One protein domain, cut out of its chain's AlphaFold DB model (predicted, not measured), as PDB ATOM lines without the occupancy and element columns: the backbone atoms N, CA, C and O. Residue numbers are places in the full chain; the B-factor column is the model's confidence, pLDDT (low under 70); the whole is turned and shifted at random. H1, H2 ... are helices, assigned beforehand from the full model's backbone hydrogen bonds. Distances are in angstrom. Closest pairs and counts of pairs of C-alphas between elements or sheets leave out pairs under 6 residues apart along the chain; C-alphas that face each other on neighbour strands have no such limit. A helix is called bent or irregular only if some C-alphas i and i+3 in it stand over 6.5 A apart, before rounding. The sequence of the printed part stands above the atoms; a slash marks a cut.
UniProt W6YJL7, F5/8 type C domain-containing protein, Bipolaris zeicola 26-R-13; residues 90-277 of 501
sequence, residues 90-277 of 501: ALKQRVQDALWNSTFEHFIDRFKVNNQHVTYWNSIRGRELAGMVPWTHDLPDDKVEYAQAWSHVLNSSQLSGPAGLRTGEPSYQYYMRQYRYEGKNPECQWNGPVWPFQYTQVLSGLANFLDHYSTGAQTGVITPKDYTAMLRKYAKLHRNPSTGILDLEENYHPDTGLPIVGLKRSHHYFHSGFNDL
ATOM      1  N   ALA A  90      20.072 -23.085  18.696       97.44
ATOM      2  CA  ALA A  90      20.636 -24.339  19.192       97.44
ATOM      3  C   ALA A  90      19.838 -24.923  20.373       97.44
ATOM      4  O   ALA A  90      19.660 -26.141  20.465       97.44
ATOM      5  N   LEU A  91      19.353 -24.069  21.283       97.69
ATOM      6  CA  LEU A  91      18.513 -24.486  22.407       97.69
ATOM      7  C   LEU A  91      17.135 -24.946  21.941       97.69
ATOM      8  O   LEU A  91      16.680 -25.991  22.403       97.69
ATOM      9  N   LYS A  92      16.507 -24.227  21.008       96.38
ATOM     10  CA  LYS A  92      15.232 -24.608  20.398       96.38
ATOM     11  C   LYS A  92      15.317 -26.011  19.803       96.38
ATOM     12  O   LYS A  92      14.526 -26.878  20.172       96.38
ATOM     13  N   GLN A  93      16.314 -26.262  18.954       97.38
ATOM     14  CA  GLN A  93      16.518 -27.583  18.357       97.38
ATOM     15  C   GLN A  93      16.712 -28.657  19.438       97.38
ATOM     16  O   GLN A  93      16.030 -29.679  19.444       97.38
ATOM     17  N   ARG A  94      17.586 -28.396  20.418       97.75
ATOM     18  CA  ARG A  94      17.894 -29.355  21.483       97.75
ATOM     19  C   ARG A  94      16.701 -29.663  22.387       97.75
ATOM     20  O   ARG A  94      16.568 -30.810  22.800       97.75
ATOM     21  N   VAL A  95      15.873 -28.679  22.734       97.94
ATOM     22  CA  VAL A  95      14.667 -28.892  23.554       97.94
ATOM     23  C   VAL A  95      13.701 -29.817  22.824       97.94
ATOM     24  O   VAL A  95      13.226 -30.781  23.418       97.94
ATOM     25  N   GLN A  96      13.473 -29.582  21.534       98.19
ATOM     26  CA  GLN A  96      12.589 -30.419  20.727       98.19
ATOM     27  C   GLN A  96      13.118 -31.847  20.579       98.19
ATOM     28  O   GLN A  96      12.395 -32.792  20.881       98.19
ATOM     29  N   ASP A  97      14.391 -32.012  20.220       97.25
ATOM     30  CA  ASP A  97      14.988 -33.336  20.012       97.25
ATOM     31  C   ASP A  97      15.121 -34.141  21.307       97.25
ATOM     32  O   ASP A  97      14.965 -35.364  21.322       97.25
ATOM     33  N   ALA A  98      15.478 -33.470  22.404       97.50
ATOM     34  CA  ALA A  98      15.775 -34.150  23.652       97.50
ATOM     35  C   ALA A  98      14.537 -34.350  24.520       97.50
ATOM     36  O   ALA A  98      14.447 -35.391  25.167       97.50
ATOM     37  N   LEU A  99      13.646 -33.361  24.606       98.12
ATOM     38  CA  LEU A  99      12.596 -33.340  25.625       98.12
ATOM     39  C   LEU A  99      11.228 -33.730  25.075       98.12
ATOM     40  O   LEU A  99      10.385 -34.147  25.863       98.12
ATOM     41  N   TRP A 100      10.988 -33.662  23.761       98.38
ATOM     42  CA  TRP A 100       9.740 -34.192  23.216       98.38
ATOM     43  C   TRP A 100       9.664 -35.708  23.421       98.38
ATOM     44  O   TRP A 100      10.535 -36.462  22.983       98.38
ATOM     45  N   ASN A 101       8.605 -36.164  24.084       98.06
ATOM     46  CA  ASN A 101       8.344 -37.574  24.306       98.06
ATOM     47  C   ASN A 101       7.091 -37.991  23.530       98.06
ATOM     48  O   ASN A 101       5.983 -37.606  23.888       98.06
ATOM     49  N   SER A 102       7.253 -38.821  22.499       96.56
ATOM     50  CA  SER A 102       6.149 -39.256  21.630       96.56
ATOM     51  C   SER A 102       5.182 -40.250  22.279       96.56
ATOM     52  O   SER A 102       4.108 -40.477  21.743       96.56
ATOM     53  N   THR A 103       5.543 -40.875  23.404       95.00
ATOM     54  CA  THR A 103       4.624 -41.744  24.158       95.00
ATOM     55  C   THR A 103       3.698 -40.919  25.041       95.00
ATOM     56  O   THR A 103       2.519 -41.236  25.170       95.00
ATOM     57  N   PHE A 104       4.231 -39.869  25.666       96.25
ATOM     58  CA  PHE A 104       3.432 -38.946  26.460       96.25
ATOM     59  C   PHE A 104       2.762 -37.857  25.617       96.25
ATOM     60  O   PHE A 104       1.797 -37.290  26.113       96.25
ATOM     61  N   GLU A 105       3.240 -37.599  24.395       97.75
ATOM     62  CA  GLU A 105       2.861 -36.453  23.548       97.75
ATOM     63  C   GLU A 105       3.072 -35.119  24.272       97.75
ATOM     64  O   GLU A 105       2.237 -34.220  24.262       97.75
ATOM     65  N   HIS A 106       4.214 -35.011  24.957       98.44
ATOM     66  CA  HIS A 106       4.509 -33.907  25.865       98.44
ATOM     67  C   HIS A 106       6.013 -33.640  25.935       98.44
ATOM     68  O   HIS A 106       6.820 -34.552  25.726       98.44
ATOM     69  N   PHE A 107       6.408 -32.413  26.285       98.56
ATOM     70  CA  PHE A 107       7.796 -32.126  26.654       98.56
ATOM     71  C   PHE A 107       8.066 -32.629  28.075       98.56
ATOM     72  O   PHE A 107       7.402 -32.227  29.027       98.56
ATOM     73  N   ILE A 108       9.027 -33.537  28.215       97.81
ATOM     74  CA  ILE A 108       9.313 -34.268  29.446       97.81
ATOM     75  C   ILE A 108      10.782 -34.089  29.816       97.81
ATOM     76  O   ILE A 108      11.686 -34.408  29.037       97.81
ATOM     77  N   ASP A 109      11.011 -33.641  31.047       97.00
ATOM     78  CA  ASP A 109      12.342 -33.512  31.622       97.00
ATOM     79  C   ASP A 109      13.080 -34.855  31.681       97.00
ATOM     80  O   ASP A 109      12.501 -35.946  31.677       97.00
ATOM     81  N   ARG A 110      14.410 -34.784  31.744       97.00
ATOM     82  CA  ARG A 110      15.284 -35.963  31.775       97.00
ATOM     83  C   ARG A 110      16.190 -35.912  32.987       97.00
ATOM     84  O   ARG A 110      16.728 -34.862  33.333       97.00
ATOM     85  N   PHE A 111      16.429 -37.063  33.606       97.00
ATOM     86  CA  PHE A 111      17.304 -37.134  34.771       97.00
ATOM     87  C   PHE A 111      18.741 -36.742  34.410       97.00
ATOM     88  O   PHE A 111      19.357 -37.328  33.521       97.00
ATOM     89  N   LYS A 112      19.316 -35.781  35.143       95.56
ATOM     90  CA  LYS A 112      20.719 -35.364  34.966       95.56
ATOM     91  C   LYS A 112      21.715 -36.185  35.802       95.56
ATOM     92  O   LYS A 112      22.913 -35.921  35.770       95.56
ATOM     93  N   VAL A 113      21.237 -37.203  36.516       96.31
ATOM     94  CA  VAL A 113      22.021 -38.044  37.434       96.31
ATOM     95  C   VAL A 113      21.736 -39.528  37.207       96.31
ATOM     96  O   VAL A 113      20.709 -39.882  36.635       96.31
ATOM     97  N   ASN A 114      22.635 -40.387  37.687       97.81
ATOM     98  CA  ASN A 114      22.436 -41.834  37.767       97.81
ATOM     99  C   ASN A 114      22.513 -42.276  39.237       97.81
ATOM    100  O   ASN A 114      23.466 -41.912  39.925       97.81
ATOM    101  N   ASN A 115      21.535 -43.043  39.718       96.44
ATOM    102  CA  ASN A 115      21.547 -43.660  41.049       96.44
ATOM    103  C   ASN A 115      20.682 -44.938  41.068       96.44
ATOM    104  O   ASN A 115      20.198 -45.387  40.035       96.44
ATOM    105  N   GLN A 116      20.467 -45.527  42.247       97.00
ATOM    106  CA  GLN A 116      19.684 -46.763  42.402       97.00
ATOM    107  C   GLN A 116      18.195 -46.653  41.995       97.00
ATOM    108  O   GLN A 116      17.511 -47.668  41.908       97.00
ATOM    109  N   HIS A 117      17.675 -45.440  41.782       93.00
ATOM    110  CA  HIS A 117      16.270 -45.167  41.467       93.00
ATOM    111  C   HIS A 117      16.050 -44.597  40.062       93.00
ATOM    112  O   HIS A 117      14.955 -44.742  39.520       93.00
ATOM    113  N   VAL A 118      17.048 -43.915  39.490       95.44
ATOM    114  CA  VAL A 118      16.932 -43.234  38.195       95.44
ATOM    115  C   VAL A 118      18.198 -43.402  37.369       95.44
ATOM    116  O   VAL A 118      19.307 -43.405  37.901       95.44
ATOM    117  N   THR A 119      18.026 -43.489  36.055       97.56
ATOM    118  CA  THR A 119      19.129 -43.602  35.099       97.56
ATOM    119  C   THR A 119      19.338 -42.284  34.372       97.56
ATOM    120  O   THR A 119      18.370 -41.653  33.942       97.56
ATOM    121  N   TYR A 120      20.605 -41.891  34.213       97.31
ATOM    122  CA  TYR A 120      20.977 -40.680  33.487       97.31
ATOM    123  C   TYR A 120      20.311 -40.642  32.113       97.31
ATOM    124  O   TYR A 120      20.365 -41.607  31.354       97.31
ATOM    125  N   TRP A 121      19.725 -39.493  31.796       96.62
ATOM    126  CA  TRP A 121      19.054 -39.193  30.540       96.62
ATOM    127  C   TRP A 121      17.777 -39.987  30.257       96.62
ATOM    128  O   TRP A 121      17.172 -39.773  29.208       96.62
ATOM    129  N   ASN A 122      17.290 -40.839  31.158       97.06
ATOM    130  CA  ASN A 122      15.917 -41.324  31.033       97.06
ATOM    131  C   ASN A 122      14.936 -40.171  31.285       97.06
ATOM    132  O   ASN A 122      15.211 -39.282  32.097       97.06
ATOM    133  N   SER A 123      13.800 -40.185  30.586       96.56
ATOM    134  CA  SER A 123      12.691 -39.266  30.857       96.56
ATOM    135  C   SER A 123      12.159 -39.470  32.276       96.56
ATOM    136  O   SER A 123      12.142 -40.598  32.789       96.56
ATOM    137  N   ILE A 124      11.695 -38.391  32.905       94.69
ATOM    138  CA  ILE A 124      10.892 -38.495  34.121       94.69
ATOM    139  C   ILE A 124       9.573 -39.228  33.827       94.69
ATOM    140  O   ILE A 124       9.164 -39.412  32.679       94.69
ATOM    141  N   ARG A 125       8.928 -39.719  34.884       90.69
ATOM    142  CA  ARG A 125       7.854 -40.721  34.793       90.69
ATOM    143  C   ARG A 125       6.465 -40.097  34.919       90.69
ATOM    144  O   ARG A 125       5.695 -40.514  35.779       90.69
ATOM    145  N   GLY A 126       6.177 -39.104  34.090       92.06
ATOM    146  CA  GLY A 126       4.865 -38.466  34.014       92.06
ATOM    147  C   GLY A 126       4.934 -37.068  33.417       92.06
ATOM    148  O   GLY A 126       6.003 -36.461  33.360       92.06
ATOM    149  N   ARG A 127       3.781 -36.572  32.973       97.56
ATOM    150  CA  ARG A 127       3.625 -35.193  32.503       97.56
ATOM    151  C   ARG A 127       3.666 -34.226  33.676       97.56
ATOM    152  O   ARG A 127       2.906 -34.354  34.638       97.56
ATOM    153  N   GLU A 128       4.507 -33.216  33.543       98.12
ATOM    154  CA  GLU A 128       4.511 -32.050  34.415       98.12
ATOM    155  C   GLU A 128       4.036 -30.840  33.625       98.12
ATOM    156  O   GLU A 128       4.293 -30.715  32.425       98.12
ATOM    157  N   LEU A 129       3.366 -29.915  34.303       98.12
ATOM    158  CA  LEU A 129       2.866 -28.688  33.688       98.12
ATOM    159  C   LEU A 129       4.000 -27.834  33.099       98.12
ATOM    160  O   LEU A 129       3.787 -27.101  32.136       98.12
ATOM    161  N   ALA A 130       5.223 -28.006  33.617       97.75
ATOM    162  CA  ALA A 130       6.454 -27.439  33.072       97.75
ATOM    163  C   ALA A 130       6.658 -27.752  31.577       97.75
ATOM    164  O   ALA A 130       7.189 -26.917  30.849       97.75
ATOM    165  N   GLY A 131       6.169 -28.896  31.088       98.25
ATOM    166  CA  GLY A 131       6.233 -29.247  29.667       98.25
ATOM    167  C   GLY A 131       5.394 -28.349  28.748       98.25
ATOM    168  O   GLY A 131       5.564 -28.406  27.537       98.25
ATOM    169  N   MET A 132       4.537 -27.481  29.301       98.56
ATOM    170  CA  MET A 132       3.803 -26.451  28.550       98.56
ATOM    171  C   MET A 132       4.549 -25.108  28.467       98.56
ATOM    172  O   MET A 132       4.197 -24.240  27.670       98.56
ATOM    173  N   VAL A 133       5.599 -24.913  29.271       97.94
ATOM    174  CA  VAL A 133       6.375 -23.662  29.308       97.94
ATOM    175  C   VAL A 133       7.070 -23.326  27.979       97.94
ATOM    176  O   VAL A 133       7.163 -22.133  27.685       97.94
ATOM    177  N   PRO A 134       7.505 -24.276  27.119       98.56
ATOM    178  CA  PRO A 134       8.102 -23.931  25.826       98.56
ATOM    179  C   PRO A 134       7.277 -22.939  24.982       98.56
ATOM    180  O   PRO A 134       7.854 -22.035  24.379       98.56
ATOM    181  N   TRP A 135       5.941 -23.030  24.987       98.56
ATOM    182  CA  TRP A 135       5.071 -22.094  24.254       98.56
ATOM    183  C   TRP A 135       5.027 -20.678  24.847       98.56
ATOM    184  O   TRP A 135       4.719 -19.727  24.137       98.56
ATOM    185  N   THR A 136       5.400 -20.489  26.120       96.56
ATOM    186  CA  THR A 136       5.559 -19.137  26.706       96.56
ATOM    187  C   THR A 136       6.649 -18.335  25.984       96.56
ATOM    188  O   THR A 136       6.650 -17.109  26.025       96.56
ATOM    189  N   HIS A 137       7.570 -19.025  25.309       95.75
ATOM    190  CA  HIS A 137       8.739 -18.444  24.655       95.75
ATOM    191  C   HIS A 137       8.751 -18.651  23.136       95.75
ATOM    192  O   HIS A 137       9.816 -18.541  22.535       95.75
ATOM    193  N   ASP A 138       7.611 -19.011  22.533       95.69
ATOM    194  CA  ASP A 138       7.504 -19.320  21.099       95.69
ATOM    195  C   ASP A 138       8.550 -20.347  20.619       95.69
ATOM    196  O   ASP A 138       9.060 -20.295  19.498       95.69
ATOM    197  N   LEU A 139       8.917 -21.284  21.505       97.69
ATOM    198  CA  LEU A 139      10.031 -22.192  21.263       97.69
ATOM    199  C   LEU A 139       9.666 -23.332  20.307       97.69
ATOM    200  O   LEU A 139      10.421 -23.531  19.351       97.69
ATOM    201  N   PRO A 140       8.589 -24.120  20.529       98.06
ATOM    202  CA  PRO A 140       8.281 -25.241  19.646       98.06
ATOM    203  C   PRO A 140       8.060 -24.784  18.204       98.06
ATOM    204  O   PRO A 140       7.621 -23.663  17.957       98.06
ATOM    205  N   ASP A 141       8.341 -25.657  17.244       98.12
ATOM    206  CA  ASP A 141       7.882 -25.496  15.869       98.12
ATOM    207  C   ASP A 141       6.355 -25.631  15.801       98.12
ATOM    208  O   ASP A 141       5.743 -26.354  16.589       98.12
ATOM    209  N   ASP A 142       5.735 -24.971  14.827       98.12
ATOM    210  CA  ASP A 142       4.292 -25.051  14.603       98.12
ATOM    211  C   ASP A 142       3.901 -26.376  13.928       98.12
ATOM    212  O   ASP A 142       3.796 -26.475  12.707       98.12
ATOM    213  N   LYS A 143       3.762 -27.427  14.746       97.31
ATOM    214  CA  LYS A 143       3.508 -28.813  14.331       97.31
ATOM    215  C   LYS A 143       2.259 -29.380  15.006       97.31
ATOM    216  O   LYS A 143       2.045 -29.185  16.205       97.31
ATOM    217  N   VAL A 144       1.465 -30.141  14.249       97.62
ATOM    218  CA  VAL A 144       0.235 -30.799  14.735       97.62
ATOM    219  C   VAL A 144       0.535 -31.775  15.874       97.62
ATOM    220  O   VAL A 144      -0.253 -31.892  16.811       97.62
ATOM    221  N   GLU A 145       1.686 -32.441  15.821       97.44
ATOM    222  CA  GLU A 145       2.137 -33.387  16.838       97.44
ATOM    223  C   GLU A 145       2.359 -32.694  18.187       97.44
ATOM    224  O   GLU A 145       1.944 -33.209  19.220       97.44
ATOM    225  N   TYR A 146       2.960 -31.498  18.187       98.38
ATOM    226  CA  TYR A 146       3.177 -30.731  19.416       98.38
ATOM    227  C   TYR A 146       1.881 -30.121  19.949       98.38
ATOM    228  O   TYR A 146       1.711 -30.022  21.163       98.38
ATOM    229  N   ALA A 147       0.939 -29.770  19.068       98.19
ATOM    230  CA  ALA A 147      -0.368 -29.256  19.472       98.19
ATOM    231  C   ALA A 147      -1.152 -30.237  20.366       98.19
ATOM    232  O   ALA A 147      -1.912 -29.790  21.224       98.19
ATOM    233  N   GLN A 148      -0.932 -31.554  20.232       97.94
ATOM    234  CA  GLN A 148      -1.618 -32.565  21.050       97.94
ATOM    235  C   GLN A 148      -1.330 -32.438  22.551       97.94
ATOM    236  O   GLN A 148      -2.197 -32.777  23.361       97.94
ATOM    237  N   ALA A 149      -0.187 -31.863  22.939       98.50
ATOM    238  CA  ALA A 149       0.151 -31.626  24.342       98.50
ATOM    239  C   ALA A 149      -0.897 -30.754  25.062       98.50
ATOM    240  O   ALA A 149      -1.166 -30.941  26.251       98.50
ATOM    241  N   TRP A 150      -1.553 -29.834  24.341       98.69
ATOM    242  CA  TRP A 150      -2.604 -28.979  24.899       98.69
ATOM    243  C   TRP A 150      -3.853 -29.755  25.332       98.69
ATOM    244  O   TRP A 150      -4.585 -29.291  26.205       98.69
ATOM    245  N   SER A 151      -4.072 -30.973  24.825       98.44
ATOM    246  CA  SER A 151      -5.156 -31.833  25.317       98.44
ATOM    247  C   SER A 151      -4.984 -32.184  26.804       98.44
ATOM    248  O   SER A 151      -5.966 -32.363  27.531       98.44
ATOM    249  N   HIS A 152      -3.742 -32.221  27.303       98.50
ATOM    250  CA  HIS A 152      -3.437 -32.635  28.671       98.50
ATOM    251  C   HIS A 152      -3.886 -31.623  29.725       98.50
ATOM    252  O   HIS A 152      -4.269 -32.025  30.827       98.50
ATOM    253  N   VAL A 153      -3.894 -30.326  29.393       98.31
ATOM    254  CA  VAL A 153      -4.388 -29.261  30.290       98.31
ATOM    255  C   VAL A 153      -5.915 -29.172  30.328       98.31
ATOM    256  O   VAL A 153      -6.468 -28.489  31.189       98.31
ATOM    257  N   LEU A 154      -6.601 -29.911  29.451       98.31
ATOM    258  CA  LEU A 154      -8.056 -30.076  29.454       98.31
ATOM    259  C   LEU A 154      -8.487 -31.411  30.083       98.31
ATOM    260  O   LEU A 154      -9.596 -31.525  30.601       98.31
ATOM    261  N   ASN A 155      -7.605 -32.412  30.098       98.31
ATOM    262  CA  ASN A 155      -7.912 -33.755  30.575       98.31
ATOM    263  C   ASN A 155      -7.886 -33.860  32.112       98.31
ATOM    264  O   ASN A 155      -6.849 -33.679  32.759       98.31
ATOM    265  N   SER A 156      -9.034 -34.220  32.699       97.06
ATOM    266  CA  SER A 156      -9.226 -34.310  34.152       97.06
ATOM    267  C   SER A 156      -8.396 -35.394  34.839       97.06
ATOM    268  O   SER A 156      -8.121 -35.284  36.033       97.06
ATOM    269  N   SER A 157      -7.991 -36.424  34.097       97.00
ATOM    270  CA  SER A 157      -7.129 -37.512  34.576       97.00
ATOM    271  C   SER A 157      -5.637 -37.191  34.432       97.00
ATOM    272  O   SER A 157      -4.800 -37.994  34.838       97.00
ATOM    273  N   GLN A 158      -5.302 -36.036  33.846       97.62
ATOM    274  CA  GLN A 158      -3.940 -35.548  33.634       97.62
ATOM    275  C   GLN A 158      -3.776 -34.192  34.343       97.62
ATOM    276  O   GLN A 158      -3.917 -34.120  35.566       97.62
ATOM    277  N   LEU A 159      -3.497 -33.109  33.616       98.44
ATOM    278  CA  LEU A 159      -3.098 -31.830  34.208       98.44
ATOM    279  C   LEU A 159      -4.290 -30.940  34.605       98.44
ATOM    280  O   LEU A 159      -4.098 -29.971  35.333       98.44
ATOM    281  N   SER A 160      -5.522 -31.258  34.193       98.12
ATOM    282  CA  SER A 160      -6.704 -30.436  34.505       98.12
ATOM    283  C   SER A 160      -7.348 -30.805  35.843       98.12
ATOM    284  O   SER A 160      -8.047 -31.811  35.960       98.12
ATOM    285  N   GLY A 161      -7.149 -29.987  36.875       97.50
ATOM    286  CA  GLY A 161      -7.880 -30.088  38.140       97.50
ATOM    287  C   GLY A 161      -9.188 -29.281  38.147       97.50
ATOM    288  O   GLY A 161      -9.329 -28.301  37.398       97.50
ATOM    289  N   PRO A 162     -10.160 -29.645  39.007       96.38
ATOM    290  CA  PRO A 162     -11.380 -28.865  39.215       96.38
ATOM    291  C   PRO A 162     -11.118 -27.384  39.529       96.38
ATOM    292  O   PRO A 162     -11.709 -26.514  38.888       96.38
ATOM    293  N   ALA A 163     -10.187 -27.102  40.442       96.31
ATOM    294  CA  ALA A 163      -9.857 -25.751  40.896       96.31
ATOM    295  C   ALA A 163      -8.684 -25.106  40.138       96.31
ATOM    296  O   ALA A 163      -8.520 -23.892  40.179       96.31
ATOM    297  N   GLY A 164      -7.886 -25.883  39.403       97.06
ATOM    298  CA  GLY A 164      -6.820 -25.336  38.567       97.06
ATOM    299  C   GLY A 164      -5.928 -26.386  37.926       97.06
ATOM    300  O   GLY A 164      -6.239 -27.572  37.958       97.06
ATOM    301  N   LEU A 165      -4.825 -25.957  37.318       98.44
ATOM    302  CA  LEU A 165      -3.890 -26.859  36.647       98.44
ATOM    303  C   LEU A 165      -2.938 -27.516  37.649       98.44
ATOM    304  O   LEU A 165      -2.295 -26.828  38.440       98.44
ATOM    305  N   ARG A 166      -2.828 -28.843  37.596       98.50
ATOM    306  CA  ARG A 166      -1.904 -29.624  38.422       98.50
ATOM    307  C   ARG A 166      -0.489 -29.462  37.899       98.50
ATOM    308  O   ARG A 166      -0.266 -29.648  36.705       98.50
ATOM    309  N   THR A 167       0.475 -29.199  38.776       98.19
ATOM    310  CA  THR A 167       1.886 -29.122  38.359       98.19
ATOM    311  C   THR A 167       2.471 -30.471  37.931       98.19
ATOM    312  O   THR A 167       3.397 -30.496  37.125       98.19
ATOM    313  N   GLY A 168       1.897 -31.587  38.394       97.31
ATOM    314  CA  GLY A 168       2.208 -32.949  37.946       97.31
ATOM    315  C   GLY A 168       0.946 -33.806  37.837       97.31
ATOM    316  O   GLY A 168      -0.002 -33.610  38.597       97.31
ATOM    317  N   GLU A 169       0.910 -34.739  36.885       95.94
ATOM    318  CA  GLU A 169      -0.279 -35.566  36.647       95.94
ATOM    319  C   GLU A 169      -0.526 -36.633  37.746       95.94
ATOM    320  O   GLU A 169       0.427 -37.173  38.316       95.94
ATOM    321  N   PRO A 170      -1.796 -37.007  38.023       96.50
ATOM    322  CA  PRO A 170      -2.150 -37.976  39.069       96.50
ATOM    323  C   PRO A 170      -1.572 -39.389  38.911       96.50
ATOM    324  O   PRO A 170      -1.496 -40.126  39.892       96.50
ATOM    325  N   SER A 171      -1.178 -39.793  37.699       93.56
ATOM    326  CA  SER A 171      -0.559 -41.106  37.451       93.56
ATOM    327  C   SER A 171       0.854 -41.217  38.038       93.56
ATOM    328  O   SER A 171       1.377 -42.326  38.184       93.56
ATOM    329  N   TYR A 172       1.483 -40.094  38.399       93.50
ATOM    330  CA  TYR A 172       2.799 -40.093  39.015       93.50
ATOM    331  C   TYR A 172       2.744 -40.648  40.444       93.50
ATOM    332  O   TYR A 172       1.997 -40.179  41.296       93.50
ATOM    333  N   GLN A 173       3.609 -41.617  40.753       91.81
ATOM    334  CA  GLN A 173       3.585 -42.348  42.030       91.81
ATOM    335  C   GLN A 173       3.810 -41.487  43.290       91.81
ATOM    336  O   GLN A 173       3.580 -41.959  44.404       91.81
ATOM    337  N   TYR A 174       4.319 -40.262  43.138       93.31
ATOM    338  CA  TYR A 174       4.493 -39.312  44.236       93.31
ATOM    339  C   TYR A 174       3.625 -38.066  44.063       93.31
ATOM    340  O   TYR A 174       3.940 -37.036  44.652       93.31
ATOM    341  N   TYR A 175       2.553 -38.150  43.272       95.88
ATOM    342  CA  TYR A 175       1.580 -37.077  43.120       95.88
ATOM    343  C   TYR A 175       1.060 -36.608  44.489       95.88
ATOM    344  O   TYR A 175       0.695 -37.427  45.334       95.88
ATOM    345  N   MET A 176       1.082 -35.291  44.723       95.06
ATOM    346  CA  MET A 176       0.666 -34.632  45.976       95.06
ATOM    347  C   MET A 176       1.381 -35.119  47.251       95.06
ATOM    348  O   MET A 176       0.958 -34.802  48.368       95.06
ATOM    349  N   ARG A 177       2.479 -35.879  47.133       93.62
ATOM    350  CA  ARG A 177       3.229 -36.368  48.293       93.62
ATOM    351  C   ARG A 177       3.890 -35.205  49.028       93.62
ATOM    352  O   ARG A 177       4.649 -34.447  48.436       93.62
ATOM    353  N   GLN A 178       3.647 -35.115  50.330       91.38
ATOM    354  CA  GLN A 178       4.259 -34.111  51.195       91.38
ATOM    355  C   GLN A 178       5.643 -34.567  51.669       91.38
ATOM    356  O   GLN A 178       5.767 -35.608  52.319       91.38
ATOM    357  N   TYR A 179       6.671 -33.777  51.362       88.31
ATOM    358  CA  TYR A 179       8.035 -33.953  51.859       88.31
ATOM    359  C   TYR A 179       8.327 -32.841  52.863       88.31
ATOM    360  O   TYR A 179       8.678 -31.730  52.482       88.31
ATOM    361  N   ARG A 180       8.114 -33.137  54.143       81.38
ATOM    362  CA  ARG A 180       8.239 -32.154  55.222       81.38
ATOM    363  C   ARG A 180       9.690 -32.010  55.646       81.38
ATOM    364  O   ARG A 180      10.358 -33.021  55.876       81.38
ATOM    365  N   TYR A 181      10.137 -30.776  55.794       75.69
ATOM    366  CA  TYR A 181      11.433 -30.442  56.374       75.69
ATOM    367  C   TYR A 181      11.311 -29.406  57.503       75.69
ATOM    368  O   TYR A 181      12.260 -29.257  58.270       75.69
ATOM    369  N   GLU A 182      10.136 -28.793  57.695       67.81
ATOM    370  CA  GLU A 182       9.823 -27.888  58.800       67.81
ATOM    371  C   GLU A 182       8.495 -28.270  59.498       67.81
ATOM    372  O   GLU A 182       7.392 -27.861  59.139       67.81
ATOM    373  N   GLY A 183       8.589 -29.065  60.568       78.69
ATOM    374  CA  GLY A 183       7.443 -29.373  61.430       78.69
ATOM    375  C   GLY A 183       6.398 -30.314  60.807       78.69
ATOM    376  O   GLY A 183       6.729 -31.334  60.200       78.69
ATOM    377  N   LYS A 184       5.111 -30.048  61.076       83.00
ATOM    378  CA  LYS A 184       3.984 -30.939  60.717       83.00
ATOM    379  C   LYS A 184       3.064 -30.387  59.624       83.00
ATOM    380  O   LYS A 184       2.231 -31.151  59.130       83.00
ATOM    381  N   ASN A 185       3.200 -29.112  59.267       81.69
ATOM    382  CA  ASN A 185       2.320 -28.464  58.298       81.69
ATOM    383  C   ASN A 185       2.602 -28.978  56.874       81.69
ATOM    384  O   ASN A 185       3.707 -29.455  56.599       81.69
ATOM    385  N   PRO A 186       1.606 -28.966  55.973       83.88
ATOM    386  CA  PRO A 186       1.853 -29.111  54.543       83.88
ATOM    387  C   PRO A 186       2.775 -27.998  54.026       83.88
ATOM    388  O   PRO A 186       2.745 -26.876  54.521       83.88
ATOM    389  N   GLU A 187       3.595 -28.317  53.028       84.19
ATOM    390  CA  GLU A 187       4.636 -27.424  52.516       84.19
ATOM    391  C   GLU A 187       4.561 -27.239  50.987       84.19
ATOM    392  O   GLU A 187       3.758 -27.872  50.291       84.19
ATOM    393  N   CYS A 188       5.427 -26.363  50.464       90.00
ATOM    394  CA  CYS A 188       5.482 -25.856  49.088       90.00
ATOM    395  C   CYS A 188       5.946 -26.905  48.048       90.00
ATOM    396  O   CYS A 188       6.952 -26.718  47.363       90.00
ATOM    397  N   GLN A 189       5.237 -28.028  47.920       93.56
ATOM    398  CA  GLN A 189       5.568 -29.079  46.951       93.56
ATOM    399  C   GLN A 189       5.098 -28.733  45.528       93.56
ATOM    400  O   GLN A 189       4.056 -28.102  45.344       93.56
ATOM    401  N   TRP A 190       5.833 -29.206  44.516       95.56
ATOM    402  CA  TRP A 190       5.571 -28.970  43.082       95.56
ATOM    403  C   TRP A 190       5.149 -30.231  42.315       95.56
ATOM    404  O   TRP A 190       5.111 -30.251  41.091       95.56
ATOM    405  N   ASN A 191       4.781 -31.291  43.026       95.88
ATOM    406  CA  ASN A 191       4.454 -32.611  42.485       95.88
ATOM    407  C   ASN A 191       2.942 -32.854  42.315       95.88
ATOM    408  O   ASN A 191       2.484 -33.977  42.518       95.88
ATOM    409  N   GLY A 192       2.138 -31.831  42.021       96.81
ATOM    410  CA  GLY A 192       0.687 -31.990  41.890       96.81
ATOM    411  C   GLY A 192      -0.177 -30.781  42.254       96.81
ATOM    412  O   GLY A 192      -1.202 -30.614  41.590       96.81
ATOM    413  N   PRO A 193       0.180 -29.947  43.257       97.81
ATOM    414  CA  PRO A 193      -0.623 -28.780  43.620       97.81
ATOM    415  C   PRO A 193      -0.895 -27.849  42.443       97.81
ATOM    416  O   PRO A 193      -0.228 -27.926  41.420       97.81
ATOM    417  N   VAL A 194      -1.847 -26.933  42.588       98.38
ATOM    418  CA  VAL A 194      -1.979 -25.804  41.664       98.38
ATOM    419  C   VAL A 194      -1.049 -24.700  42.133       98.38
ATOM    420  O   VAL A 194      -1.161 -24.244  43.271       98.38
ATOM    421  N   TRP A 195      -0.162 -24.251  41.251       98.38
ATOM    422  CA  TRP A 195       0.701 -23.098  41.489       98.38
ATOM    423  C   TRP A 195       0.299 -21.952  40.556       98.38
ATOM    424  O   TRP A 195       0.426 -22.105  39.338       98.38
ATOM    425  N   PRO A 196      -0.130 -20.787  41.083       98.25
ATOM    426  CA  PRO A 196      -0.425 -19.605  40.280       98.25
ATOM    427  C   PRO A 196       0.714 -19.218  39.339       98.25
ATOM    428  O   PRO A 196       0.427 -18.794  38.229       98.25
ATOM    429  N   PHE A 197       1.975 -19.407  39.748       98.31
ATOM    430  CA  PHE A 197       3.156 -19.180  38.909       98.31
ATOM    431  C   PHE A 197       3.096 -19.975  37.595       98.31
ATOM    432  O   PHE A 197       3.145 -19.399  36.511       98.31
ATOM    433  N   GLN A 198       2.941 -21.302  37.681       98.12
ATOM    434  CA  GLN A 198       2.877 -22.151  36.491       98.12
ATOM    435  C   GLN A 198       1.560 -21.974  35.734       98.12
ATOM    436  O   GLN A 198       1.551 -22.062  34.510       98.12
ATOM    437  N   TYR A 199       0.461 -21.659  36.425       98.38
ATOM    438  CA  TYR A 199      -0.796 -21.314  35.764       98.38
ATOM    439  C   TYR A 199      -0.620 -20.080  34.863       98.38
ATOM    440  O   TYR A 199      -1.024 -20.116  33.700       98.38
ATOM    441  N   THR A 200       0.050 -19.026  35.353       98.69
ATOM    442  CA  THR A 200       0.399 -17.854  34.537       98.69
ATOM    443  C   THR A 200       1.188 -18.266  33.300       98.69
ATOM    444  O   THR A 200       0.790 -17.902  32.200       98.69
ATOM    445  N   GLN A 201       2.252 -19.064  33.454       98.62
ATOM    446  CA  GLN A 201       3.066 -19.511  32.315       98.62
ATOM    447  C   GLN A 201       2.231 -20.261  31.272       98.62
ATOM    448  O   GLN A 201       2.332 -19.985  30.081       98.62
ATOM    449  N   VAL A 202       1.354 -21.172  31.700       98.50
ATOM    450  CA  VAL A 202       0.514 -21.946  30.775       98.50
ATOM    451  C   VAL A 202      -0.479 -21.054  30.038       98.50
ATOM    452  O   VAL A 202      -0.642 -21.223  28.836       98.50
ATOM    453  N   LEU A 203      -1.128 -20.100  30.714       98.69
ATOM    454  CA  LEU A 203      -2.044 -19.169  30.046       98.69
ATOM    455  C   LEU A 203      -1.301 -18.211  29.104       98.69
ATOM    456  O   LEU A 203      -1.781 -17.978  28.000       98.69
ATOM    457  N   SER A 204      -0.118 -17.713  29.476       98.62
ATOM    458  CA  SER A 204       0.731 -16.927  28.566       98.62
ATOM    459  C   SER A 204       1.133 -17.748  27.336       98.62
ATOM    460  O   SER A 204       0.973 -17.294  26.205       98.62
ATOM    461  N   GLY A 205       1.582 -18.990  27.538       98.56
ATOM    462  CA  GLY A 205       1.911 -19.912  26.452       98.56
ATOM    463  C   GLY A 205       0.708 -20.281  25.587       98.56
ATOM    464  O   GLY A 205       0.855 -20.408  24.377       98.56
ATOM    465  N   LEU A 206      -0.488 -20.398  26.169       98.75
ATOM    466  CA  LEU A 206      -1.712 -20.662  25.416       98.75
ATOM    467  C   LEU A 206      -2.099 -19.460  24.553       98.75
ATOM    468  O   LEU A 206      -2.500 -19.642  23.408       98.75
ATOM    469  N   ALA A 207      -1.943 -18.239  25.074       98.56
ATOM    470  CA  ALA A 207      -2.165 -17.033  24.285       98.56
ATOM    471  C   ALA A 207      -1.207 -16.966  23.083       98.56
ATOM    472  O   ALA A 207      -1.636 -16.686  21.966       98.56
ATOM    473  N   ASN A 208       0.068 -17.303  23.289       98.56
ATOM    474  CA  ASN A 208       1.049 -17.413  22.209       98.56
ATOM    475  C   ASN A 208       0.711 -18.525  21.216       98.56
ATOM    476  O   ASN A 208       0.759 -18.299  20.014       98.56
ATOM    477  N   PHE A 209       0.315 -19.706  21.695       98.69
ATOM    478  CA  PHE A 209      -0.112 -20.806  20.835       98.69
ATOM    479  C   PHE A 209      -1.284 -20.395  19.934       98.69
ATOM    480  O   PHE A 209      -1.211 -20.537  18.716       98.69
ATOM    481  N   LEU A 210      -2.335 -19.809  20.507       98.12
ATOM    482  CA  LEU A 210      -3.521 -19.402  19.750       98.12
ATOM    483  C   LEU A 210      -3.266 -18.235  18.774       98.12
ATOM    484  O   LEU A 210      -4.031 -18.086  17.824       98.12
ATOM    485  N   ASP A 211      -2.218 -17.424  18.973       96.50
ATOM    486  CA  ASP A 211      -1.889 -16.296  18.083       96.50
ATOM    487  C   ASP A 211      -0.778 -16.595  17.059       96.50
ATOM    488  O   ASP A 211      -0.855 -16.125  15.922       96.50
ATOM    489  N   HIS A 212       0.259 -17.349  17.436       96.50
ATOM    490  CA  HIS A 212       1.472 -17.547  16.630       96.50
ATOM    491  C   HIS A 212       1.527 -18.918  15.930       96.50
ATOM    492  O   HIS A 212       2.198 -19.054  14.908       96.50
ATOM    493  N   TYR A 213       0.819 -19.932  16.444       97.75
ATOM    494  CA  TYR A 213       0.908 -21.322  15.983       97.75
ATOM    495  C   TYR A 213      -0.299 -21.693  15.124       97.75
ATOM    496  O   TYR A 213      -1.169 -22.458  15.533       97.75
ATOM    497  N   SER A 214      -0.388 -21.110  13.929       96.50
ATOM    498  CA  SER A 214      -1.564 -21.258  13.061       96.50
ATOM    499  C   SER A 214      -1.903 -22.714  12.709       96.50
ATOM    500  O   SER A 214      -3.076 -23.083  12.718       96.50
ATOM    501  N   THR A 215      -0.898 -23.552  12.449       98.06
ATOM    502  CA  THR A 215      -1.061 -24.970  12.099       98.06
ATOM    503  C   THR A 215      -1.558 -25.757  13.306       98.06
ATOM    504  O   THR A 215      -2.520 -26.518  13.205       98.06
ATOM    505  N   GLY A 216      -0.942 -25.542  14.469       97.75
ATOM    506  CA  GLY A 216      -1.353 -26.150  15.726       97.75
ATOM    507  C   GLY A 216      -2.752 -25.714  16.156       97.75
ATOM    508  O   GLY A 216      -3.577 -26.561  16.492       97.75
ATOM    509  N   ALA A 217      -3.061 -24.420  16.103       97.00
ATOM    510  CA  ALA A 217      -4.358 -23.877  16.497       97.00
ATOM    511  C   ALA A 217      -5.503 -24.390  15.603       97.00
ATOM    512  O   ALA A 217      -6.591 -24.682  16.100       97.00
ATOM    513  N   GLN A 218      -5.254 -24.593  14.302       97.25
ATOM    514  CA  GLN A 218      -6.233 -25.163  13.361       97.25
ATOM    515  C   GLN A 218      -6.652 -26.602  13.692       97.25
ATOM    516  O   GLN A 218      -7.710 -27.040  13.241       97.25
ATOM    517  N   THR A 219      -5.875 -27.336  14.497       97.94
ATOM    518  CA  THR A 219      -6.272 -28.676  14.962       97.94
ATOM    519  C   THR A 219      -7.525 -28.648  15.841       97.94
ATOM    520  O   THR A 219      -8.202 -29.666  15.966       97.94
ATOM    521  N   GLY A 220      -7.828 -27.505  16.470       97.56
ATOM    522  CA  GLY A 220      -8.963 -27.354  17.377       97.56
ATOM    523  C   GLY A 220      -8.828 -28.111  18.702       97.56
ATOM    524  O   GLY A 220      -9.810 -28.204  19.433       97.56
ATOM    525  N   VAL A 221      -7.639 -28.641  19.030       98.19
ATOM    526  CA  VAL A 221      -7.375 -29.356  20.297       98.19
ATOM    527  C   VAL A 221      -7.651 -28.472  21.515       98.19
ATOM    528  O   VAL A 221      -8.117 -28.956  22.544       98.19
ATOM    529  N   ILE A 222      -7.359 -27.179  21.390       98.50
ATOM    530  CA  ILE A 222      -7.647 -26.153  22.384       98.50
ATOM    531  C   ILE A 222      -8.028 -24.859  21.666       98.50
ATOM    532  O   ILE A 222      -7.528 -24.574  20.576       98.50
ATOM    533  N   THR A 223      -8.933 -24.083  22.254       97.94
ATOM    534  CA  THR A 223      -9.572 -22.937  21.595       97.94
ATOM    535  C   THR A 223      -9.595 -21.688  22.492       97.94
ATOM    536  O   THR A 223      -9.375 -21.787  23.703       97.94
ATOM    537  N   PRO A 224      -9.938 -20.498  21.958       97.75
ATOM    538  CA  PRO A 224     -10.176 -19.300  22.779       97.75
ATOM    539  C   PRO A 224     -11.264 -19.478  23.856       97.75
ATOM    540  O   PRO A 224     -11.242 -18.816  24.899       97.75
ATOM    541  N   LYS A 225     -12.201 -20.414  23.652       97.75
ATOM    542  CA  LYS A 225     -13.181 -20.797  24.675       97.75
ATOM    543  C   LYS A 225     -12.520 -21.449  25.879       97.75
ATOM    544  O   LYS A 225     -12.841 -21.099  27.016       97.75
ATOM    545  N   ASP A 226     -11.568 -22.340  25.639       98.38
ATOM    546  CA  ASP A 226     -10.810 -22.993  26.702       98.38
ATOM    547  C   ASP A 226      -9.909 -21.988  27.425       98.38
ATOM    548  O   ASP A 226      -9.880 -21.982  28.655       98.38
ATOM    549  N   TYR A 227      -9.278 -21.062  26.689       98.56
ATOM    550  CA  TYR A 227      -8.552 -19.935  27.283       98.56
ATOM    551  C   TYR A 227      -9.440 -19.142  28.255       98.56
ATOM    552  O   TYR A 227      -9.076 -18.942  29.414       98.56
ATOM    553  N   THR A 228     -10.650 -18.767  27.819       98.00
ATOM    554  CA  THR A 228     -11.622 -18.037  28.654       98.00
ATOM    555  C   THR A 228     -11.998 -18.831  29.906       98.00
ATOM    556  O   THR A 228     -12.015 -18.291  31.014       98.00
ATOM    557  N   ALA A 229     -12.290 -20.125  29.756       97.94
ATOM    558  CA  ALA A 229     -12.649 -20.996  30.872       97.94
ATOM    559  C   ALA A 229     -11.496 -21.151  31.877       97.94
ATOM    560  O   ALA A 229     -11.713 -21.101  33.092       97.94
ATOM    561  N   MET A 230     -10.264 -21.294  31.385       98.38
ATOM    562  CA  MET A 230      -9.062 -21.397  32.207       98.38
ATOM    563  C   MET A 230      -8.739 -20.083  32.922       98.38
ATOM    564  O   MET A 230      -8.391 -20.130  34.102       98.38
ATOM    565  N   LEU A 231      -8.894 -18.931  32.261       98.62
ATOM    566  CA  LEU A 231      -8.696 -17.610  32.863       98.62
ATOM    567  C   LEU A 231      -9.728 -17.338  33.968       98.62
ATOM    568  O   LEU A 231      -9.360 -16.894  35.052       98.62
ATOM    569  N   ARG A 232     -11.002 -17.691  33.751       98.00
ATOM    570  CA  ARG A 232     -12.058 -17.622  34.780       98.00
ATOM    571  C   ARG A 232     -11.768 -18.507  35.981       98.00
ATOM    572  O   ARG A 232     -11.924 -18.077  37.120       98.00
ATOM    573  N   LYS A 233     -11.353 -19.753  35.739       97.75
ATOM    574  CA  LYS A 233     -10.959 -20.670  36.814       97.75
ATOM    575  C   LYS A 233      -9.793 -20.081  37.613       97.75
ATOM    576  O   LYS A 233      -9.816 -20.121  38.838       97.75
ATOM    577  N   TYR A 234      -8.833 -19.460  36.930       98.56
ATOM    578  CA  TYR A 234      -7.710 -18.805  37.584       98.56
ATOM    579  C   TYR A 234      -8.121 -17.560  38.385       98.56
ATOM    580  O   TYR A 234      -7.648 -17.389  39.504       98.56
ATOM    581  N   ALA A 235      -9.048 -16.739  37.885       98.12
ATOM    582  CA  ALA A 235      -9.622 -15.622  38.641       98.12
ATOM    583  C   ALA A 235     -10.323 -16.101  39.921       98.12
ATOM    584  O   ALA A 235     -10.073 -15.580  41.002       98.12
ATOM    585  N   LYS A 236     -11.113 -17.178  39.837       97.00
ATOM    586  CA  LYS A 236     -11.754 -17.786  41.014       97.00
ATOM    587  C   LYS A 236     -10.751 -18.303  42.041       97.00
ATOM    588  O   LYS A 236     -11.006 -18.173  43.229       97.00
ATOM    589  N   LEU A 237      -9.606 -18.831  41.600       96.88
ATOM    590  CA  LEU A 237      -8.530 -19.278  42.491       96.88
ATOM    591  C   LEU A 237      -7.930 -18.132  43.328       96.88
ATOM    592  O   LEU A 237      -7.354 -18.392  44.375       96.88
ATOM    593  N   HIS A 238      -8.072 -16.870  42.898       97.19
ATOM    594  CA  HIS A 238      -7.642 -15.713  43.694       97.19
ATOM    595  C   HIS A 238      -8.561 -15.436  44.886       97.19
ATOM    596  O   HIS A 238      -8.202 -14.625  45.738       97.19
ATOM    597  N   ARG A 239      -9.741 -16.064  44.950       95.38
ATOM    598  CA  ARG A 239     -10.648 -15.964  46.091       95.38
ATOM    599  C   ARG A 239     -10.484 -17.188  46.976       95.38
ATOM    600  O   ARG A 239     -10.587 -18.318  46.501       95.38
ATOM    601  N   ASN A 240     -10.311 -16.967  48.272       91.38
ATOM    602  CA  ASN A 240     -10.330 -18.052  49.238       91.38
ATOM    603  C   ASN A 240     -11.721 -18.726  49.201       91.38
ATOM    604  O   ASN A 240     -12.722 -18.048  49.455       91.38
ATOM    605  N   PRO A 241     -11.826 -20.040  48.913       90.44
ATOM    606  CA  PRO A 241     -13.123 -20.702  48.752       90.44
ATOM    607  C   PRO A 241     -14.016 -20.668  49.998       90.44
ATOM    608  O   PRO A 241     -15.233 -20.794  49.877       90.44
ATOM    609  N   SER A 242     -13.427 -20.513  51.186       90.12
ATOM    610  CA  SER A 242     -14.155 -20.509  52.459       90.12
ATOM    611  C   SER A 242     -14.719 -19.134  52.814       90.12
ATOM    612  O   SER A 242     -15.751 -19.057  53.476       90.12
ATOM    613  N   THR A 243     -14.056 -18.048  52.402       90.19
ATOM    614  CA  THR A 243     -14.438 -16.673  52.776       90.19
ATOM    615  C   THR A 243     -14.972 -15.851  51.603       90.19
ATOM    616  O   THR A 243     -15.662 -14.858  51.816       90.19
ATOM    617  N   GLY A 244     -14.651 -16.233  50.363       91.88
ATOM    618  CA  GLY A 244     -14.934 -15.467  49.144       91.88
ATOM    619  C   GLY A 244     -14.044 -14.229  48.951       91.88
ATOM    620  O   GLY A 244     -14.167 -13.532  47.939       91.88
ATOM    621  N   ILE A 245     -13.144 -13.955  49.900       91.81
ATOM    622  CA  ILE A 245     -12.252 -12.793  49.892       91.81
ATOM    623  C   ILE A 245     -11.094 -13.045  48.927       91.81
ATOM    624  O   ILE A 245     -10.585 -14.161  48.838       91.81
ATOM    625  N   LEU A 246     -10.690 -11.999  48.202       94.62
ATOM    626  CA  LEU A 246      -9.502 -12.018  47.353       94.62
ATOM    627  C   LEU A 246      -8.246 -12.104  48.221       94.62
ATOM    628  O   LEU A 246      -7.885 -11.146  48.899       94.62
ATOM    629  N   ASP A 247      -7.605 -13.261  48.181       93.06
ATOM    630  CA  ASP A 247      -6.407 -13.587  48.938       93.06
ATOM    631  C   ASP A 247      -5.672 -14.712  48.207       93.06
ATOM    632  O   ASP A 247      -5.919 -15.902  48.404       93.06
ATOM    633  N   LEU A 248      -4.825 -14.303  47.263       94.62
ATOM    634  CA  LEU A 248      -4.009 -15.241  46.505       94.62
ATOM    635  C   LEU A 248      -2.794 -15.647  47.344       94.62
ATOM    636  O   LEU A 248      -1.895 -14.843  47.560       94.62
ATOM    637  N   GLU A 249      -2.745 -16.916  47.704       93.94
ATOM    638  CA  GLU A 249      -1.645 -17.609  48.355       93.94
ATOM    639  C   GLU A 249      -0.700 -18.381  47.410       93.94
ATOM    640  O   GLU A 249      -0.849 -18.365  46.185       93.94
ATOM    641  N   GLU A 250       0.295 -19.061  47.999       94.00
ATOM    642  CA  GLU A 250       1.386 -19.766  47.310       94.00
ATOM    643  C   GLU A 250       0.896 -20.890  46.381       94.00
ATOM    644  O   GLU A 250       1.184 -20.868  45.183       94.00
ATOM    645  N   ASN A 251       0.182 -21.885  46.918       95.31
ATOM    646  CA  ASN A 251      -0.266 -23.071  46.185       95.31
ATOM    647  C   ASN A 251      -1.540 -23.694  46.775       95.31
ATOM    648  O   ASN A 251      -1.864 -23.503  47.947       95.31
ATOM    649  N   TYR A 252      -2.252 -24.472  45.958       97.12
ATOM    650  CA  TYR A 252      -3.615 -24.920  46.261       97.12
ATOM    651  C   TYR A 252      -3.830 -26.395  45.965       97.12
ATOM    652  O   TYR A 252      -3.226 -26.973  45.056       97.12
ATOM    653  N   HIS A 253      -4.759 -27.004  46.693       96.44
ATOM    654  CA  HIS A 253      -5.277 -28.318  46.352       96.44
ATOM    655  C   HIS A 253      -6.039 -28.253  45.014       96.44
ATOM    656  O   HIS A 253      -6.980 -27.468  44.893       96.44
ATOM    657  N   PRO A 254      -5.701 -29.089  44.015       96.62
ATOM    658  CA  PRO A 254      -6.309 -29.013  42.683       96.62
ATOM    659  C   PRO A 254      -7.785 -29.401  42.644       96.62
ATOM    660  O   PRO A 254      -8.487 -28.988  41.724       96.62
ATOM    661  N   ASP A 255      -8.258 -30.162  43.630       94.50
ATOM    662  CA  ASP A 255      -9.639 -30.644  43.667       94.50
ATOM    663  C   ASP A 255     -10.574 -29.697  44.434       94.50
ATOM    664  O   ASP A 255     -11.746 -29.589  44.085       94.50
ATOM    665  N   THR A 256     -10.066 -28.983  45.444       94.81
ATOM    666  CA  THR A 256     -10.879 -28.122  46.325       94.81
ATOM    667  C   THR A 256     -10.612 -26.630  46.152       94.81
ATOM    668  O   THR A 256     -11.451 -25.823  46.536       94.81
ATOM    669  N   GLY A 257      -9.450 -26.248  45.615       95.19
ATOM    670  CA  GLY A 257      -9.017 -24.852  45.541       95.19
ATOM    671  C   GLY A 257      -8.620 -24.254  46.888       95.19
ATOM    672  O   GLY A 257      -8.423 -23.049  46.969       95.19
ATOM    673  N   LEU A 258      -8.506 -25.063  47.947       94.31
ATOM    674  CA  LEU A 258      -8.043 -24.586  49.250       94.31
ATOM    675  C   LEU A 258      -6.516 -24.396  49.241       94.31
ATOM    676  O   LEU A 258      -5.816 -25.282  48.731       94.31
ATOM    677  N   PRO A 259      -5.999 -23.297  49.820       93.50
ATOM    678  CA  PRO A 259      -4.568 -23.107  50.041       93.50
ATOM    679  C   PRO A 259      -3.952 -24.282  50.814       93.50
ATOM    680  O   PRO A 259      -4.571 -24.822  51.731       93.50
ATOM    681  N   ILE A 260      -2.745 -24.706  50.430       91.62
ATOM    682  CA  ILE A 260      -2.030 -25.818  51.087       91.62
ATOM    683  C   ILE A 260      -1.135 -25.305  52.208       91.62
ATOM    684  O   ILE A 260      -1.163 -25.848  53.310       91.62
ATOM    685  N   VAL A 261      -0.297 -24.314  51.897       84.31
ATOM    686  CA  VAL A 261       0.708 -23.803  52.833       84.31
ATOM    687  C   VAL A 261       0.038 -22.931  53.888       84.31
ATOM    688  O   VAL A 261       0.229 -23.201  55.072       84.31
ATOM    689  N   GLY A 262      -0.802 -21.961  53.505       72.81
ATOM    690  CA  GLY A 262      -1.653 -21.264  54.477       72.81
ATOM    691  C   GLY A 262      -0.879 -20.505  55.556       72.81
ATOM    692  O   GLY A 262      -1.401 -20.316  56.653       72.81
ATOM    693  N   LEU A 263       0.402 -20.188  55.330       77.44
ATOM    694  CA  LEU A 263       1.266 -19.586  56.344       77.44
ATOM    695  C   LEU A 263       1.166 -18.062  56.274       77.44
ATOM    696  O   LEU A 263       0.822 -17.494  55.245       77.44
ATOM    697  N   LYS A 264       1.598 -17.370  57.337       74.50
ATOM    698  CA  LYS A 264       1.600 -15.892  57.395       74.50
ATOM    699  C   LYS A 264       2.247 -15.222  56.172       74.50
ATOM    700  O   LYS A 264       1.829 -14.150  55.762       74.50
ATOM    701  N   ARG A 265       3.274 -15.855  55.589       78.50
ATOM    702  CA  ARG A 265       3.999 -15.358  54.403       78.50
ATOM    703  C   ARG A 265       3.250 -15.549  53.078       78.50
ATOM    704  O   ARG A 265       3.724 -15.065  52.054       78.50
ATOM    705  N   SER A 266       2.179 -16.336  53.088       87.19
ATOM    706  CA  SER A 266       1.492 -16.805  51.893       87.19
ATOM    707  C   SER A 266       0.413 -15.823  51.446       87.19
ATOM    708  O   SER A 266       0.196 -15.721  50.250       87.19
ATOM    709  N   HIS A 267      -0.213 -15.063  52.346       88.62
ATOM    710  CA  HIS A 267      -1.253 -14.101  51.970       88.62
ATOM    711  C   HIS A 267      -0.757 -13.084  50.940       88.62
ATOM    712  O   HIS A 267       0.348 -12.544  51.058       88.62
ATOM    713  N   HIS A 268      -1.595 -12.800  49.940       91.44
ATOM    714  CA  HIS A 268      -1.316 -11.794  48.907       91.44
ATOM    715  C   HIS A 268       0.003 -12.020  48.127       91.44
ATOM    716  O   HIS A 268       0.653 -11.070  47.677       91.44
ATOM    717  N   TYR A 269       0.386 -13.285  47.925       92.31
ATOM    718  CA  TYR A 269       1.644 -13.696  47.308       92.31
ATOM    719  C   TYR A 269       1.818 -13.148  45.883       92.31
ATOM    720  O   TYR A 269       0.953 -13.284  45.003       92.31
ATOM    721  N   PHE A 270       2.992 -12.565  45.624       92.19
ATOM    722  CA  PHE A 270       3.319 -11.954  44.336       92.19
ATOM    723  C   PHE A 270       4.411 -12.707  43.575       92.19
ATOM    724  O   PHE A 270       5.500 -12.205  43.313       92.19
ATOM    725  N   HIS A 271       4.081 -13.939  43.193       95.19
ATOM    726  CA  HIS A 271       4.924 -14.814  42.374       95.19
ATOM    727  C   HIS A 271       4.158 -15.322  41.139       95.19
ATOM    728  O   HIS A 271       4.257 -16.480  40.750       95.19
ATOM    729  N   SER A 272       3.301 -14.487  40.554       97.25
ATOM    730  CA  SER A 272       2.464 -14.847  39.402       97.25
ATOM    731  C   SER A 272       1.936 -13.603  38.680       97.25
ATOM    732  O   SER A 272       2.000 -12.491  39.205       97.25
ATOM    733  N   GLY A 273       1.385 -13.774  37.480       97.00
ATOM    734  CA  GLY A 273       0.764 -12.712  36.684       97.00
ATOM    735  C   GLY A 273      -0.712 -12.992  36.397       97.00
ATOM    736  O   GLY A 273      -1.115 -14.147  36.313       97.00
ATOM    737  N   PHE A 274      -1.510 -11.935  36.226       98.62
ATOM    738  CA  PHE A 274      -2.926 -12.027  35.829       98.62
ATOM    739  C   PHE A 274      -3.317 -10.907  34.860       98.62
ATOM    740  O   PHE A 274      -3.896 -11.178  33.815       98.62
ATOM    741  N   ASN A 275      -2.948  -9.657  35.168       98.44
ATOM    742  CA  ASN A 275      -3.336  -8.492  34.358       98.44
ATOM    743  C   ASN A 275      -2.789  -8.568  32.935       98.44
ATOM    744  O   ASN A 275      -3.498  -8.219  32.000       98.44
ATOM    745  N   ASP A 276      -1.571  -9.089  32.771       98.00
ATOM    746  CA  ASP A 276      -1.024  -9.374  31.446       98.00
ATOM    747  C   ASP A 276      -1.880 -10.397  30.689       98.00
ATOM    748  O   ASP A 276      -2.219 -10.149  29.548       98.00
ATOM    749  N   LEU A 277      -2.352 -11.473  31.330       98.69
ATOM    750  CA  LEU A 277      -3.224 -12.469  30.685       98.69
ATOM    751  C   LEU A 277      -4.538 -11.837  30.195       98.69
ATOM    752  O   LEU A 277      -5.047 -12.167  29.125       98.69
TER     753      LEU A 277
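AT A GLANCE: This is residues 90 to 277 of the 501 residues of the protein "F5/8 type C domain-containing protein" of Bipolaris zeicola 26-R-13 (UniProt W6YJL7). With little regular structure, the model is a small helix cluster with long loops to one side and at one end of it: H6 packs side by side on H4, H2 crosses H4, the short H5 follows H4 at a corner and packs on H3, and H1 is set off. The 188 printed residues include six named helices, H1 to H6, holding 65, and no named strand: all helix, compact, radius of gyration of the C-alphas 16.9 A, spans 45 by 44 by 28 A.

IN THESE COORDINATES: H4, residues 196 to 212, measures 23.8 A from C-alpha 196 at (-0.425, -19.605, 40.280). H6, 224 to 237, measures 19.8 A, ending at (-8.530, -19.278, 42.491). The others are H1, 90 to 99; H2, 129 to 137, only just irregular, C-alphas 131 and 134 being 6.8 A apart; H3, 144 to 153; H5, 214 to 218.

HOW THE PARTS SIT: H4, the hub, touches H2, closest C-alphas Thr 136 and Gly 205, 3.7 A, at a steep 47 degrees, the same way. It touches H6, Leu 203 and Tyr 227, 7.1 A, at a shallow 15 degrees, opposite ways. H4 and H5 only just touch, only at the corner, with 3 pairs within 8 A. H3 touches H5, Ala 147 and Gly 216, 5.0 A. H1 and H2 are near each other. Every O i to N i+4 pair is within hydrogen-bond range in H1, H4, H5 and H6; H2 has 0 of 5, with 5 of 6 i+3 pairs, and H3 0 of 6, with 7 of 7.

THE WHOLE: C-alphas 183 and 215 are farthest apart, 50.3 A. The printed part has no cut. Links H1 to H2 and H3 to H4 are long. Only residue 182 has pLDDT under 70.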